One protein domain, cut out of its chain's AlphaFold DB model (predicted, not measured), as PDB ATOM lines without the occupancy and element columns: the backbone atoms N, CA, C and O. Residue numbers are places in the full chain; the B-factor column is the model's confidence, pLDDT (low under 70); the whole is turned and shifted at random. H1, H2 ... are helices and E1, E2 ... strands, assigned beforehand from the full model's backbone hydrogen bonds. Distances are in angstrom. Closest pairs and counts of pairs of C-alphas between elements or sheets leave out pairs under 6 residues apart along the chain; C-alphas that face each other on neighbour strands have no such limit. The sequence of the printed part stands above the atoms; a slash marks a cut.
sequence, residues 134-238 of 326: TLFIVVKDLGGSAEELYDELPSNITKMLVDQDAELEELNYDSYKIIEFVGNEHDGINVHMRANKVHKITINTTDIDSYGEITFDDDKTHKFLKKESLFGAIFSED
ATOM      1  N   THR A 134     -18.948-120.905  10.883       97.50
ATOM      2  CA  THR A 134     -19.031-120.008  12.043       97.50
ATOM      3  C   THR A 134     -17.839-120.250  12.958       97.50
ATOM      4  O   THR A 134     -17.617-121.389  13.366       97.50
ATOM      5  N   LEU A 135     -17.092-119.196  13.291       97.81
ATOM      6  CA  LEU A 135     -15.989-119.254  14.250       97.81
ATOM      7  C   LEU A 135     -16.437-118.712  15.613       97.81
ATOM      8  O   LEU A 135     -16.815-117.548  15.725       97.81
ATOM      9  N   PHE A 136     -16.355-119.550  16.644       98.38
ATOM     10  CA  PHE A 136     -16.567-119.152  18.036       98.38
ATOM     11  C   PHE A 136     -15.230-118.745  18.656       98.38
ATOM     12  O   PHE A 136     -14.287-119.535  18.693       98.38
ATOM     13  N   ILE A 137     -15.140-117.512  19.129       98.00
ATOM     14  CA  ILE A 137     -13.940-116.931  19.722       98.00
ATOM     15  C   ILE A 137     -14.254-116.690  21.190       98.00
ATOM     16  O   ILE A 137     -15.025-115.795  21.524       98.00
ATOM     17  N   VAL A 138     -13.684-117.520  22.056       98.06
ATOM     18  CA  VAL A 138     -13.820-117.381  23.504       98.06
ATOM     19  C   VAL A 138     -12.631-116.580  24.012       98.06
ATOM     20  O   VAL A 138     -11.481-116.938  23.754       98.06
ATOM     21  N   VAL A 139     -12.906-115.481  24.703       97.12
ATOM     22  CA  VAL A 139     -11.882-114.603  25.269       97.12
ATOM     23  C   VAL A 139     -11.622-115.026  26.702       97.12
ATOM     24  O   VAL A 139     -12.562-115.088  27.493       97.12
ATOM     25  N   LYS A 140     -10.360-115.310  27.035       96.44
ATOM     26  CA  LYS A 140      -9.981-115.717  28.391       96.44
ATOM     27  C   LYS A 140     -10.394-114.674  29.419       96.44
ATOM     28  O   LYS A 140     -10.242-113.469  29.202       96.44
ATOM     29  N   ASP A 141     -10.873-115.141  30.560       94.62
ATOM     30  CA  ASP A 141     -11.170-114.326  31.728       94.62
ATOM     31  C   ASP A 141     -10.193-114.648  32.864       94.62
ATOM     32  O   ASP A 141      -9.458-115.631  32.834       94.62
ATOM     33  N   LEU A 142     -10.163-113.801  33.890       92.69
ATOM     34  CA  LEU A 142      -9.319-114.048  35.064       92.69
ATOM     35  C   LEU A 142      -9.890-115.139  35.988       92.69
ATOM     36  O   LEU A 142      -9.161-115.657  36.835       92.69
ATOM     37  N   GLY A 143     -11.184-115.451  35.865       92.62
ATOM     38  CA  GLY A 143     -11.907-116.395  36.713       92.62
ATOM     39  C   GLY A 143     -11.877-117.845  36.227       92.62
ATOM     40  O   GLY A 143     -12.239-118.728  37.002       92.62
ATOM     41  N   GLY A 144     -11.435-118.109  34.993       95.31
ATOM     42  CA  GLY A 144     -11.403-119.449  34.397       95.31
ATOM     43  C   GLY A 144     -12.744-119.923  33.825       95.31
ATOM     44  O   GLY A 144     -12.845-121.064  33.373       95.31
ATOM     45  N   SER A 145     -13.777-119.071  33.841       96.44
ATOM     46  CA  SER A 145     -15.107-119.415  33.310       96.44
ATOM     47  C   SER A 145     -15.088-119.546  31.784       96.44
ATOM     48  O   SER A 145     -15.848-120.324  31.207       96.44
ATOM     49  N   ALA A 146     -14.212-118.795  31.115       97.06
ATOM     50  CA  ALA A 146     -14.001-118.841  29.679       97.06
ATOM     51  C   ALA A 146     -13.372-120.168  29.246       97.06
ATOM     52  O   ALA A 146     -13.826-120.772  28.276       97.06
ATOM     53  N   GLU A 147     -12.360-120.648  29.966       97.75
ATOM     54  CA  GLU A 147     -11.740-121.952  29.747       97.75
ATOM     55  C   GLU A 147     -12.741-123.088  29.961       97.75
ATOM     56  O   GLU A 147     -12.862-123.965  29.107       97.75
ATOM     57  N   GLU A 148     -13.503-123.037  31.057       97.62
ATOM     58  CA  GLU A 148     -14.543-124.024  31.349       97.62
ATOM     59  C   GLU A 148     -15.594-124.076  30.230       97.62
ATOM     60  O   GLU A 148     -15.873-125.140  29.670       97.62
ATOM     61  N   LEU A 149     -16.111-122.911  29.822       97.81
ATOM     62  CA  LEU A 149     -17.036-122.792  28.697       97.81
ATOM     63  C   LEU A 149     -16.420-123.343  27.401       97.81
ATOM     64  O   LEU A 149     -17.081-124.072  26.656       97.81
ATOM     65  N   TYR A 150     -15.165-122.987  27.113       98.38
ATOM     66  CA  TYR A 150     -14.457-123.435  25.919       98.38
ATOM     67  C   TYR A 150     -14.340-124.955  25.885       98.38
ATOM     68  O   TYR A 150     -14.611-125.546  24.838       98.38
ATOM     69  N   ASP A 151     -13.978-125.592  26.993       98.06
ATOM     70  CA  ASP A 151     -13.808-127.042  27.080       98.06
ATOM     71  C   ASP A 151     -15.139-127.797  26.962       98.06
ATOM     72  O   ASP A 151     -15.184-128.866  26.348       98.06
ATOM     73  N   GLU A 152     -16.237-127.219  27.456       97.38
ATOM     74  CA  GLU A 152     -17.575-127.806  27.329       97.38
ATOM     75  C   GLU A 152     -18.169-127.725  25.915       97.38
ATOM     76  O   GLU A 152     -18.990-128.571  25.538       97.38
ATOM     77  N   LEU A 153     -17.764-126.740  25.106       97.69
ATOM     78  CA  LEU A 153     -18.204-126.659  23.714       97.69
ATOM     79  C   LEU A 153     -17.757-127.910  22.927       97.69
ATOM     80  O   LEU A 153     -16.630-128.384  23.092       97.69
ATOM     81  N   PRO A 154     -18.566-128.435  21.992       96.44
ATOM     82  CA  PRO A 154     -18.222-129.648  21.250       96.44
ATOM     83  C   PRO A 154     -16.904-129.506  20.468       96.44
ATOM     84  O   PRO A 154     -16.618-128.476  19.871       96.44
ATOM     85  N   SER A 155     -16.088-130.558  20.399       96.19
ATOM     86  CA  SER A 155     -14.785-130.510  19.708       96.19
ATOM     87  C   SER A 155     -14.873-130.292  18.192       96.19
ATOM     88  O   SER A 155     -13.886-129.926  17.562       96.19
ATOM     89  N   ASN A 156     -16.030-130.561  17.585       96.50
ATOM     90  CA  ASN A 156     -16.205-130.534  16.131       96.50
ATOM     91  C   ASN A 156     -16.653-129.173  15.583       96.50
ATOM     92  O   ASN A 156     -16.716-129.026  14.361       96.50
ATOM     93  N   ILE A 157     -16.984-128.207  16.448       97.50
ATOM     94  CA  ILE A 157     -17.264-126.835  16.007       97.50
ATOM     95  C   ILE A 157     -15.955-126.074  15.819       97.50
ATOM     96  O   ILE A 157     -14.946-126.365  16.462       97.50
ATOM     97  N   THR A 158     -15.970-125.077  14.939       98.00
ATOM     98  CA  THR A 158     -14.819-124.198  14.759       98.00
ATOM     99  C   THR A 158     -14.767-123.220  15.932       98.00
ATOM    100  O   THR A 158     -15.540-122.265  15.978       98.00
ATOM    101  N   LYS A 159     -13.875-123.465  16.894       98.06
ATOM    102  CA  LYS A 159     -13.707-122.627  18.088       98.06
ATOM    103  C   LYS A 159     -12.238-122.327  18.378       98.06
ATOM    104  O   LYS A 159     -11.374-123.163  18.111       98.06
ATOM    105  N   MET A 160     -11.963-121.175  18.977       97.94
ATOM    106  CA  MET A 160     -10.641-120.802  19.481       97.94
ATOM    107  C   MET A 160     -10.743-120.080  20.823       97.94
ATOM    108  O   MET A 160     -11.732-119.402  21.086       97.94
ATOM    109  N   LEU A 161      -9.712-120.250  21.647       98.00
ATOM    110  CA  LEU A 161      -9.534-119.549  22.914       98.00
ATOM    111  C   LEU A 161      -8.401-118.536  22.732       98.00
ATOM    112  O   LEU A 161      -7.330-118.910  22.248       98.00
ATOM    113  N   VAL A 162      -8.637-117.277  23.087       97.12
ATOM    114  CA  VAL A 162      -7.695-116.173  22.850       97.12
ATOM    115  C   VAL A 162      -7.459-115.357  24.109       97.12
ATOM    116  O   VAL A 162      -8.345-115.235  24.954       97.12
ATOM    117  N   ASP A 163      -6.258-114.799  24.228       95.31
ATOM    118  CA  ASP A 163      -5.938-113.826  25.269       95.31
ATOM    119  C   ASP A 163      -6.668-112.493  25.006       95.31
ATOM    120  O   ASP A 163      -7.125-112.217  23.893       95.31
ATOM    121  N   GLN A 164      -6.809-111.671  26.045       91.25
ATOM    122  CA  GLN A 164      -7.623-110.444  26.021       91.25
ATOM    123  C   GLN A 164      -7.063-109.356  25.092       91.25
ATOM    124  O   GLN A 164      -7.812-108.509  24.616       91.25
ATOM    125  N   ASP A 165      -5.760-109.395  24.829       91.00
ATOM    126  CA  ASP A 165      -5.007-108.478  23.972       91.00
ATOM    127  C   ASP A 165      -4.715-109.058  22.578       91.00
ATOM    128  O   ASP A 165      -3.922-108.497  21.822       91.00
ATOM    129  N   ALA A 166      -5.347-110.180  22.218       92.94
ATOM    130  CA  ALA A 166      -5.147-110.796  20.916       92.94
ATOM    131  C   ALA A 166      -5.619-109.878  19.774       92.94
ATOM    132  O   ALA A 166      -6.722-109.331  19.797       92.94
ATOM    133  N   GLU A 167      -4.810-109.769  18.722       92.69
ATOM    134  CA  GLU A 167      -5.209-109.142  17.462       92.69
ATOM    135  C   GLU A 167      -5.744-110.217  16.511       92.69
ATOM    136  O   GLU A 167      -5.066-111.209  16.228       92.69
ATOM    137  N   LEU A 168      -6.975-110.036  16.023       93.06
ATOM    138  CA  LEU A 168      -7.628-111.009  15.147       93.06
ATOM    139  C   LEU A 168      -7.745-110.481  13.718       93.06
ATOM    140  O   LEU A 168      -8.429-109.490  13.447       93.06
ATOM    141  N   GLU A 169      -7.113-111.198  12.791       91.00
ATOM    142  CA  GLU A 169      -7.254-110.967  11.355       91.00
ATOM    143  C   GLU A 169      -8.555-111.584  10.813       91.00
ATOM    144  O   GLU A 169      -9.034-112.611  11.302       91.00
ATOM    145  N   GLU A 170      -9.137-110.972   9.773       88.56
ATOM    146  CA  GLU A 170     -10.301-111.541   9.088       88.56
ATOM    147  C   GLU A 170      -9.922-112.864   8.412       88.56
ATOM    148  O   GLU A 170      -9.172-112.918   7.436       88.56
ATOM    149  N   LEU A 171     -10.502-113.946   8.918       90.00
ATOM    150  CA  LEU A 171     -10.458-115.259   8.296       90.00
ATOM    151  C   LEU A 171     -11.630-115.409   7.295       90.00
ATOM    152  O   LEU A 171     -12.538-114.580   7.192       90.00
ATOM    153  N   ASN A 172     -11.638-116.465   6.486       93.88
ATOM    154  CA  ASN A 172     -12.699-116.669   5.490       93.88
ATOM    155  C   ASN A 172     -13.929-117.390   6.085       93.88
ATOM    156  O   ASN A 172     -14.342-118.432   5.571       93.88
ATOM    157  N   TYR A 173     -14.485-116.859   7.177       95.38
ATOM    158  CA  TYR A 173     -15.722-117.349   7.801       95.38
ATOM    159  C   TYR A 173     -16.938-116.493   7.420       95.38
ATOM    160  O   TYR A 173     -16.823-115.331   7.002       95.38
ATOM    161  N   ASP A 174     -18.123-117.089   7.547       94.88
ATOM    162  CA  ASP A 174     -19.391-116.405   7.286       94.88
ATOM    163  C   ASP A 174     -19.827-115.566   8.484       94.88
ATOM    164  O   ASP A 174     -20.350-114.473   8.284       94.88
ATOM    165  N   SER A 175     -19.566-116.059   9.697       96.00
ATOM    166  CA  SER A 175     -19.943-115.419  10.956       96.00
ATOM    167  C   SER A 175     -18.899-115.674  12.046       96.00
ATOM    168  O   SER A 175     -18.240-116.720  12.068       96.00
ATOM    169  N   TYR A 176     -18.774-114.708  12.950       97.19
ATOM    170  CA  TYR A 176     -17.891-114.703  14.107       97.19
ATOM    171  C   TYR A 176     -18.708-114.448  15.369       97.19
ATOM    172  O   TYR A 176     -19.425-113.453  15.452       97.19
ATOM    173  N   LYS A 177     -18.584-115.334  16.357       97.62
ATOM    174  CA  LYS A 177     -19.233-115.210  17.667       97.62
ATOM    175  C   LYS A 177     -18.151-114.955  18.707       97.62
ATOM    176  O   LYS A 177     -17.386-115.865  19.012       97.62
ATOM    177  N   ILE A 178     -18.060-113.724  19.199       97.31
ATOM    178  CA  ILE A 178     -17.076-113.319  20.212       97.31
ATOM    179  C   ILE A 178     -17.743-113.394  21.576       97.31
ATOM    180  O   ILE A 178     -18.790-112.784  21.778       97.31
ATOM    181  N   ILE A 179     -17.145-114.152  22.487       97.69
ATOM    182  CA  ILE A 179     -17.706-114.462  23.798       97.69
ATOM    183  C   ILE A 179     -16.750-113.939  24.865       97.69
ATOM    184  O   ILE A 179     -15.628-114.428  24.988       97.69
ATOM    185  N   GLU A 180     -17.207-112.955  25.629       96.75
ATOM    186  CA  GLU A 180     -16.444-112.289  26.683       96.75
ATOM    187  C   GLU A 180     -17.167-112.412  28.026       96.75
ATOM    188  O   GLU A 180     -18.395-112.409  28.074       96.75
ATOM    189  N   PHE A 181     -16.416-112.469  29.125       96.38
ATOM    190  CA  PHE A 181     -16.961-112.400  30.482       96.38
ATOM    191  C   PHE A 181     -16.709-111.014  31.099       96.38
ATOM    192  O   PHE A 181     -15.669-110.394  30.865       96.38
ATOM    193  N   VAL A 182     -17.669-110.515  31.884       93.19
ATOM    194  CA  VAL A 182     -17.551-109.246  32.621       93.19
ATOM    195  C   VAL A 182     -16.461-109.357  33.689       93.19
ATOM    196  O   VAL A 182     -16.354-110.367  34.375       93.19
ATOM    197  N   GLY A 183     -15.676-108.289  33.859       82.81
ATOM    198  CA  GLY A 183     -14.549-108.235  34.802       82.81
ATOM    199  C   GLY A 183     -13.195-108.012  34.128       82.81
ATOM    200  O   GLY A 183     -12.207-107.749  34.805       82.81
ATOM    201  N   ASN A 184     -13.166-108.042  32.798       66.88
ATOM    202  CA  ASN A 184     -11.998-107.688  32.008       66.88
ATOM    203  C   ASN A 184     -12.017-106.168  31.748       66.88
ATOM    204  O   ASN A 184     -12.743-105.701  30.872       66.88
ATOM    205  N   GLU A 185     -11.255-105.380  32.516       64.81
ATOM    206  CA  GLU A 185     -11.049-103.932  32.284       64.81
ATOM    207  C   GLU A 185     -10.130-103.675  31.070       64.81
ATOM    208  O   GLU A 185      -9.130-102.963  31.155       64.81
ATOM    209  N   HIS A 186     -10.434-104.287  29.928       72.56
ATOM    210  CA  HIS A 186      -9.656-104.135  28.702       72.56
ATOM    211  C   HIS A 186     -10.510-103.510  27.604       72.56
ATOM    212  O   HIS A 186     -11.725-103.703  27.572       72.56
ATOM    213  N   ASP A 187      -9.863-102.786  26.684       74.31
ATOM    214  CA  ASP A 187     -10.475-102.053  25.556       74.31
ATOM    215  C   ASP A 187     -11.180-102.963  24.515       74.31
ATOM    216  O   ASP A 187     -11.507-102.533  23.408       74.31
ATOM    217  N   GLY A 188     -11.461-104.219  24.874       74.62
ATOM    218  CA  GLY A 188     -11.971-105.263  24.001       74.62
ATOM    219  C   GLY A 188     -10.900-105.808  23.059       74.62
ATOM    220  O   GLY A 188      -9.834-105.222  22.867       74.62
ATOM    221  N   ILE A 189     -11.199-106.950  22.442       84.38
ATOM    222  CA  ILE A 189     -10.368-107.488  21.365       84.38
ATOM    223  C   ILE A 189     -10.440-106.542  20.166       84.38
ATOM    224  O   ILE A 189     -11.527-106.156  19.726       84.38
ATOM    225  N   ASN A 190      -9.283-106.204  19.594       81.94
ATOM    226  CA  ASN A 190      -9.235-105.454  18.346       81.94
ATOM    227  C   ASN A 190      -9.513-106.403  17.173       81.94
ATOM    228  O   ASN A 190      -8.693-107.253  16.814       81.94
ATOM    229  N   VAL A 191     -10.707-106.277  16.598       84.31
ATOM    230  CA  VAL A 191     -11.192-107.170  15.549       84.31
ATOM    231  C   VAL A 191     -11.203-106.435  14.217       84.31
ATOM    232  O   VAL A 191     -12.047-105.576  13.962       84.31
ATOM    233  N   HIS A 192     -10.300-106.820  13.317       84.44
ATOM    234  CA  HIS A 192     -10.244-106.288  11.954       84.44
ATOM    235  C   HIS A 192     -11.180-107.051  11.006       84.44
ATOM    236  O   HIS A 192     -10.770-107.495   9.937       84.44
ATOM    237  N   MET A 193     -12.446-107.220  11.395       87.06
ATOM    238  CA  MET A 193     -13.453-107.953  10.617       87.06
ATOM    239  C   MET A 193     -14.591-107.038  10.173       87.06
ATOM    240  O   MET A 193     -14.846-105.977  10.745       87.06
ATOM    241  N   ARG A 194     -15.324-107.460   9.140       84.81
ATOM    242  CA  ARG A 194     -16.534-106.752   8.710       84.81
ATOM    243  C   ARG A 194     -17.587-106.810   9.815       84.81
ATOM    244  O   ARG A 194     -18.025-107.896  10.183       84.81
ATOM    245  N   ALA A 195     -18.035-105.642  10.271       80.06
ATOM    246  CA  ALA A 195     -18.967-105.510  11.393       80.06
ATOM    247  C   ALA A 195     -20.243-106.359  11.244       80.06
ATOM    248  O   ALA A 195     -20.729-106.915  12.216       80.06
ATOM    249  N   ASN A 196     -20.750-106.541  10.022       86.19
ATOM    250  CA  ASN A 196     -21.975-107.306   9.767       86.19
ATOM    251  C   ASN A 196     -21.836-108.833   9.909       86.19
ATOM    252  O   ASN A 196     -22.800-109.545   9.650       86.19
ATOM    253  N   LYS A 197     -20.640-109.335  10.226       89.62
ATOM    254  CA  LYS A 197     -20.379-110.755  10.483       89.62
ATOM    255  C   LYS A 197     -20.027-111.035  11.940       89.62
ATOM    256  O   LYS A 197     -19.833-112.195  12.289       89.62
ATOM    257  N   VAL A 198     -19.841-109.994  12.747       94.38
ATOM    258  CA  VAL A 198     -19.350-110.114  14.117       94.38
ATOM    259  C   VAL A 198     -20.523-109.949  15.061       94.38
ATOM    260  O   VAL A 198     -21.177-108.914  15.059       94.38
ATOM    261  N   HIS A 199     -20.741-110.962  15.885       95.94
ATOM    262  CA  HIS A 199     -21.732-110.950  16.946       95.94
ATOM    263  C   HIS A 199     -20.998-111.082  18.270       95.94
ATOM    264  O   HIS A 199     -20.337-112.095  18.527       95.94
ATOM    265  N   LYS A 200     -21.090-110.046  19.095       96.38
ATOM    266  CA  LYS A 200     -20.467-110.009  20.411       96.38
ATOM    267  C   LYS A 200     -21.481-110.412  21.476       96.38
ATOM    268  O   LYS A 200     -22.627-109.978  21.438       96.38
ATOM    269  N   ILE A 201     -21.039-111.230  22.422       97.44
ATOM    270  CA  ILE A 201     -21.818-111.672  23.572       97.44
ATOM    271  C   ILE A 201     -20.972-111.439  24.819       97.44
ATOM    272  O   ILE A 201     -19.854-111.941  24.919       97.44
ATOM    273  N   THR A 202     -21.518-110.679  25.763       97.56
ATOM    274  CA  THR A 202     -20.883-110.400  27.054       97.56
ATOM    275  C   THR A 202     -21.648-111.118  28.157       97.56
ATOM    276  O   THR A 202     -22.858-110.947  28.277       97.56
ATOM    277  N   ILE A 203     -20.959-111.925  28.957       97.88
ATOM    278  CA  ILE A 203     -21.542-112.784  29.987       97.88
ATOM    279  C   ILE A 203     -21.182-112.229  31.363       97.88
ATOM    280  O   ILE A 203     -20.012-112.103  31.714       97.88
ATOM    281  N   ASN A 204     -22.192-111.933  32.168       97.56
ATOM    282  CA  ASN A 204     -22.037-111.543  33.561       97.56
ATOM    283  C   ASN A 204     -22.507-112.686  34.465       97.56
ATOM    284  O   ASN A 204     -23.708-112.874  34.682       97.56
ATOM    285  N   THR A 205     -21.558-113.476  34.961       96.38
ATOM    286  CA  THR A 205     -21.814-114.545  35.929       96.38
ATOM    287  C   THR A 205     -20.570-114.828  36.766       96.38
ATOM    288  O   THR A 205     -19.458-114.474  36.388       96.38
ATOM    289  N   THR A 206     -20.780-115.488  37.903       91.06
ATOM    290  CA  THR A 206     -19.708-116.083  38.718       91.06
ATOM    291  C   THR A 206     -19.614-117.598  38.551       91.06
ATOM    292  O   THR A 206     -18.619-118.187  38.955       91.06
ATOM    293  N   ASP A 207     -20.651-118.218  37.985       95.56
ATOM    294  CA  ASP A 207     -20.776-119.662  37.820       95.56
ATOM    295  C   ASP A 207     -21.700-119.940  36.625       95.56
ATOM    296  O   ASP A 207     -22.879-119.556  36.628       95.56
ATOM    297  N   ILE A 208     -21.166-120.588  35.589       96.50
ATOM    298  CA  ILE A 208     -21.908-120.902  34.364       96.50
ATOM    299  C   ILE A 208     -23.008-121.952  34.593       96.50
ATOM    300  O   ILE A 208     -23.986-121.970  33.845       96.50
ATOM    301  N   ASP A 209     -22.912-122.768  35.646       96.75
ATOM    302  CA  ASP A 209     -23.904-123.790  35.996       96.75
ATOM    303  C   ASP A 209     -25.140-123.215  36.708       96.75
ATOM    304  O   ASP A 209     -26.170-123.889  36.829       96.75
ATOM    305  N   SER A 210     -25.070-121.955  37.146       96.56
ATOM    306  CA  SER A 210     -26.108-121.299  37.942       96.56
ATOM    307  C   SER A 210     -27.066-120.444  37.096       96.56
ATOM    308  O   SER A 210     -27.902-120.963  36.357       96.56
ATOM    309  N   TYR A 211     -26.987-119.126  37.215       97.50
ATOM    310  CA  TYR A 211     -27.696-118.143  36.417       97.50
ATOM    311  C   TYR A 211     -26.826-116.896  36.258       97.50
ATOM    312  O   TYR A 211     -25.919-116.643  37.047       97.50
ATOM    313  N   GLY A 212     -27.158-116.061  35.284       97.94
ATOM    314  CA  GLY A 212     -26.495-114.775  35.108       97.94
ATOM    315  C   GLY A 212     -27.165-113.937  34.038       97.94
ATOM    316  O   GLY A 212     -28.330-114.163  33.695       97.94
ATOM    317  N   GLU A 213     -26.428-112.965  33.521       98.31
ATOM    318  CA  GLU A 213     -26.891-112.046  32.484       98.31
ATOM    319  C   GLU A 213     -26.011-112.146  31.241       98.31
ATOM    320  O   GLU A 213     -24.822-112.448  31.316       98.31
ATOM    321  N   ILE A 214     -26.626-111.920  30.087       98.25
ATOM    322  CA  ILE A 214     -26.003-111.955  28.772       98.25
ATOM    323  C   ILE A 214     -26.404-110.689  28.044       98.25
ATOM    324  O   ILE A 214     -27.595-110.441  27.866       98.25
ATOM    325  N   THR A 215     -25.417-109.927  27.595       98.25
ATOM    326  CA  THR A 215     -25.607-108.744  26.758       98.25
ATOM    327  C   THR A 215     -25.176-109.066  25.333       98.25
ATOM    328  O   THR A 215     -24.050-109.516  25.109       98.25
ATOM    329  N   PHE A 216     -26.087-108.865  24.386       97.75
ATOM    330  CA  PHE A 216     -25.860-109.075  22.956       97.75
ATOM    331  C   PHE A 216     -25.254-107.823  22.297       97.75
ATOM    332  O   PHE A 216     -25.076-106.784  22.934       97.75
ATOM    333  N   ASP A 217     -24.933-107.930  21.011       94.75
ATOM    334  CA  ASP A 217     -24.367-106.865  20.176       94.75
ATOM    335  C   ASP A 217     -25.294-105.651  20.000       94.75
ATOM    336  O   ASP A 217     -24.819-104.550  19.726       94.75
ATOM    337  N   ASP A 218     -26.599-105.838  20.187       94.38
ATOM    338  CA  ASP A 218     -27.620-104.788  20.171       94.38
ATOM    339  C   ASP A 218     -27.867-104.134  21.546       94.38
ATOM    340  O   ASP A 218     -28.894-103.477  21.741       94.38
ATOM    341  N   ASP A 219     -26.946-104.329  22.498       96.12
ATOM    342  CA  ASP A 219     -27.002-103.876  23.895       96.12
ATOM    343  C   ASP A 219     -28.206-104.413  24.695       96.12
ATOM    344  O   ASP A 219     -28.435-104.016  25.847       96.12
ATOM    345  N   LYS A 220     -28.989-105.349  24.142       97.62
ATOM    346  CA  LYS A 220     -30.059-105.992  24.905       97.62
ATOM    347  C   LYS A 220     -29.470-107.012  25.854       97.62
ATOM    348  O   LYS A 220     -28.661-107.862  25.483       97.62
ATOM    349  N   THR A 221     -29.926-106.931  27.097       98.00
ATOM    350  CA  THR A 221     -29.508-107.836  28.160       98.00
ATOM    351  C   THR A 221     -30.646-108.774  28.527       98.00
ATOM    352  O   THR A 221     -31.747-108.335  28.860       98.00
ATOM    353  N   HIS A 222     -30.363-110.071  28.500       98.31
ATOM    354  CA  HIS A 222     -31.265-111.123  28.949       98.31
ATOM    355  C   HIS A 222     -30.601-111.962  30.035       98.31
ATOM    356  O   HIS A 222     -29.381-112.020  30.139       98.31
ATOM    357  N   LYS A 223     -31.406-112.642  30.848       98.38
ATOM    358  CA  LYS A 223     -30.880-113.611  31.813       98.38
ATOM    359  C   LYS A 223     -30.642-114.962  31.148       98.38
ATOM    360  O   LYS A 223     -31.261-115.282  30.133       98.38
ATOM    361  N   PHE A 224     -29.793-115.775  31.754       98.38
ATOM    362  CA  PHE A 224     -29.684-117.195  31.441       98.38
ATOM    363  C   PHE A 224     -29.859-118.026  32.708       98.38
ATOM    364  O   PHE A 224     -29.506-117.595  33.805       98.38
ATOM    365  N   LEU A 225     -30.433-119.208  32.533       97.69
ATOM    366  CA  LEU A 225     -30.762-120.196  33.548       97.69
ATOM    367  C   LEU A 225     -30.063-121.525  33.238       97.69
ATOM    368  O   LEU A 225     -30.493-122.260  32.341       97.69
ATOM    369  N   LYS A 226     -29.019-121.841  34.003       97.62
ATOM    370  CA  LYS A 226     -28.057-122.927  33.768       97.62
ATOM    371  C   LYS A 226     -27.276-122.778  32.461       97.62
ATOM    372  O   LYS A 226     -27.711-122.101  31.519       97.62
ATOM    373  N   LYS A 227     -26.139-123.470  32.381       97.75
ATOM    374  CA  LYS A 227     -25.234-123.426  31.225       97.75
ATOM    375  C   LYS A 227     -25.894-123.810  29.908       97.75
ATOM    376  O   LYS A 227     -25.536-123.278  28.865       97.75
ATOM    377  N   GLU A 228     -26.907-124.675  29.922       98.25
ATOM    378  CA  GLU A 228     -27.614-125.049  28.698       98.25
ATOM    379  C   GLU A 228     -28.258-123.837  28.013       98.25
ATOM    380  O   GLU A 228     -28.188-123.711  26.789       98.25
ATOM    381  N   SER A 229     -28.853-122.918  28.777       98.44
ATOM    382  CA  SER A 229     -29.414-121.689  28.202       98.44
ATOM    383  C   SER A 229     -28.332-120.673  27.831       98.44
ATOM    384  O   SER A 229     -28.491-119.969  26.836       98.44
ATOM    385  N   LEU A 230     -27.195-120.663  28.539       98.62
ATOM    386  CA  LEU A 230     -26.013-119.888  28.153       98.62
ATOM    387  C   LEU A 230     -25.492-120.324  26.775       98.62
ATOM    388  O   LEU A 230     -25.301-119.488  25.893       98.62
ATOM    389  N   PHE A 231     -25.354-121.634  26.539       98.62
ATOM    390  CA  PHE A 231     -25.066-122.158  25.202       98.62
ATOM    391  C   PHE A 231     -26.150-121.745  24.200       98.62
ATOM    392  O   PHE A 231     -25.843-121.417  23.058       98.62
ATOM    393  N   GLY A 232     -27.414-121.703  24.627       98.56
ATOM    394  CA  GLY A 232     -28.522-121.249  23.791       98.56
ATOM    395  C   GLY A 232     -28.312-119.827  23.281       98.56
ATOM    396  O   GLY A 232     -28.425-119.581  22.082       98.56
ATOM    397  N   ALA A 233     -27.917-118.907  24.157       98.50
ATOM    398  CA  ALA A 233     -27.586-117.539  23.777       98.50
ATOM    399  C   ALA A 233     -26.362-117.467  22.850       98.50
ATOM    400  O   ALA A 233     -26.414-116.776  21.837       98.50
ATOM    401  N   ILE A 234     -25.305-118.239  23.132       98.50
ATOM    402  CA  ILE A 234     -24.085-118.292  22.303       98.50
ATOM    403  C   ILE A 234     -24.381-118.729  20.864       98.50
ATOM    404  O   ILE A 234     -23.794-118.212  19.913       98.50
ATOM    405  N   PHE A 235     -25.281-119.696  20.695       98.50
ATOM    406  CA  PHE A 235     -25.641-120.221  19.380       98.50
ATOM    407  C   PHE A 235     -26.714-119.398  18.671       98.50
ATOM    408  O   PHE A 235     -26.866-119.559  17.462       98.50
ATOM    409  N   SER A 236     -27.439-118.543  19.392       98.25
ATOM    410  CA  SER A 236     -28.500-117.702  18.837       98.25
ATOM    411  C   SER A 236     -27.932-116.600  17.943       98.25
ATOM    412  O   SER A 236     -26.816-116.117  18.152       98.25
ATOM    413  N   GLU A 237     -28.708-116.185  16.941       96.62
ATOM    414  CA  GLU A 237     -28.363-115.038  16.096       96.62
ATOM    415  C   GLU A 237     -28.188-113.765  16.925       96.62
ATOM    416  O   GLU A 237     -27.123-113.151  16.883       96.62
ATOM    417  N   ASP A 238     -29.228-113.431  17.683       97.56
ATOM    418  CA  ASP A 238     -29.390-112.196  18.432       97.56
ATOM    419  C   ASP A 238     -30.244-112.426  19.696       97.56
ATOM    420  O   ASP A 238     -30.709-113.540  19.985       97.56
TER     421      ASP A 238
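Overview. This is residues 134 to 238 of the 326 residues of an uncharacterized protein of archaeon (UniProt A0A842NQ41). A strongly twisted sheet of six strands forms the body; it curls round the helix H2 at its E7 and E8 end, and the helix H1 packs on the same face by E1 and E2. A small parallel pair, E3 and E5, lies off the other side of the sheet, away from the helices and apart from the sheet's strands. The printed part has 105 residues, with two named helices and eight named strands in the order E1 H1 E2 E3 E4 E5 E6 E7 E8 H2; the class is mixed, helices and strands. The large sheet is mixed, in the order E2 E1 E4 E6 E7 E8. The whole is compact and rounded, with a radius of gyration of the C-alphas of 12.8 A and spans of 35 by 29 by 26 A.

Arrangement. The large sheet runs, strand beside strand, E2 of residues 159 to 162, E1 of 134 to 139, E4 of 175 to 181, E6 of 198 to 204, E7 of 211 to 215 and E8 of 221 to 225. E2 and E8 are its edge strands. Its strands' lines turn by 112 degrees from edge to edge. E1 and E4 are parallel at 19 degrees, with N 137 and O 177 2.8 A apart, within hydrogen-bond range. E2 and E1 are parallel at 28 degrees, with N 160 and O 136 at 2.9 A. E4 and E6 are parallel at 20 degrees, with N 201 and O 178 at 2.8 A. E6, E7 and E8 make a meander, each strand the antiparallel neighbour of the one before. E6 and E7 form a hairpin at 145 degrees, with N 204 and O 213 at 2.8 A, and E7 and E8 form another at 153 degrees, with N 214 and O 222 at 2.8 A. H1, residues 145 to 152, and H2, residues 226 to 235, are on one face of this sheet, an arrangement of two layers, one of strands and one of helices. H1 has a height over the sheet of 8.7 A and lies over E1, along the strands, at 16 degrees to E1 on the local plane; 2 of its 8 C-alphas fall on E4, only just too few for it to lie over E4 as well. The closest C-alphas of H1 and E1 are those of Ala 146 and Val 138, 6.3 A apart. E1, H1 and E2 are a strand-helix-strand unit, two parallel neighbour strands with a helix between, and its crossover is right-handed. The sheet curls round H2: the closest C-alphas of H2 and E7 are those of Lys 226 and Tyr 211, 5.5 A apart, and of H2 and E8 those of Leu 230 and Phe 224, 5.6 A apart. H1 and H2 are near each other. In H1 and H2 every O i to N i+4 pair is within hydrogen-bond range. E3, residues 167 to 169, and E5, residues 190 to 192, are parallel at 13 degrees, with N 192 and O 168 at 3.3 A. E3 and E4 are apart, and so are E5 and E6.

Along the chain. E1 begins at C-alpha 134, at (-19.031, -120.008, 12.043), and is 16.0 A long. H1 is 10.6 A from first to last C-alpha and E2 10.0 A. E4 and E6 are the longest strands, 20.0 A and 19.7 A; C-alpha 181, which ends E4, is at (-16.961, -112.400, 30.482). E3 is 6.7 A long and E5 6.5 A. E7 is 13.6 A and E8 13.5 A. H2 is 14.8 A long and ends at C-alpha 235, at (-25.641, -120.221, 19.380).

Size, cuts and confidence. The two C-alphas farthest apart are those of Asn 172 and Ser 210, at 35.4 A. The printed part has no cut, and none of its links is long. Mean pLDDT of the printed part is 94.1; residues 184 to 185, in the link from E4 to E5, are under 70.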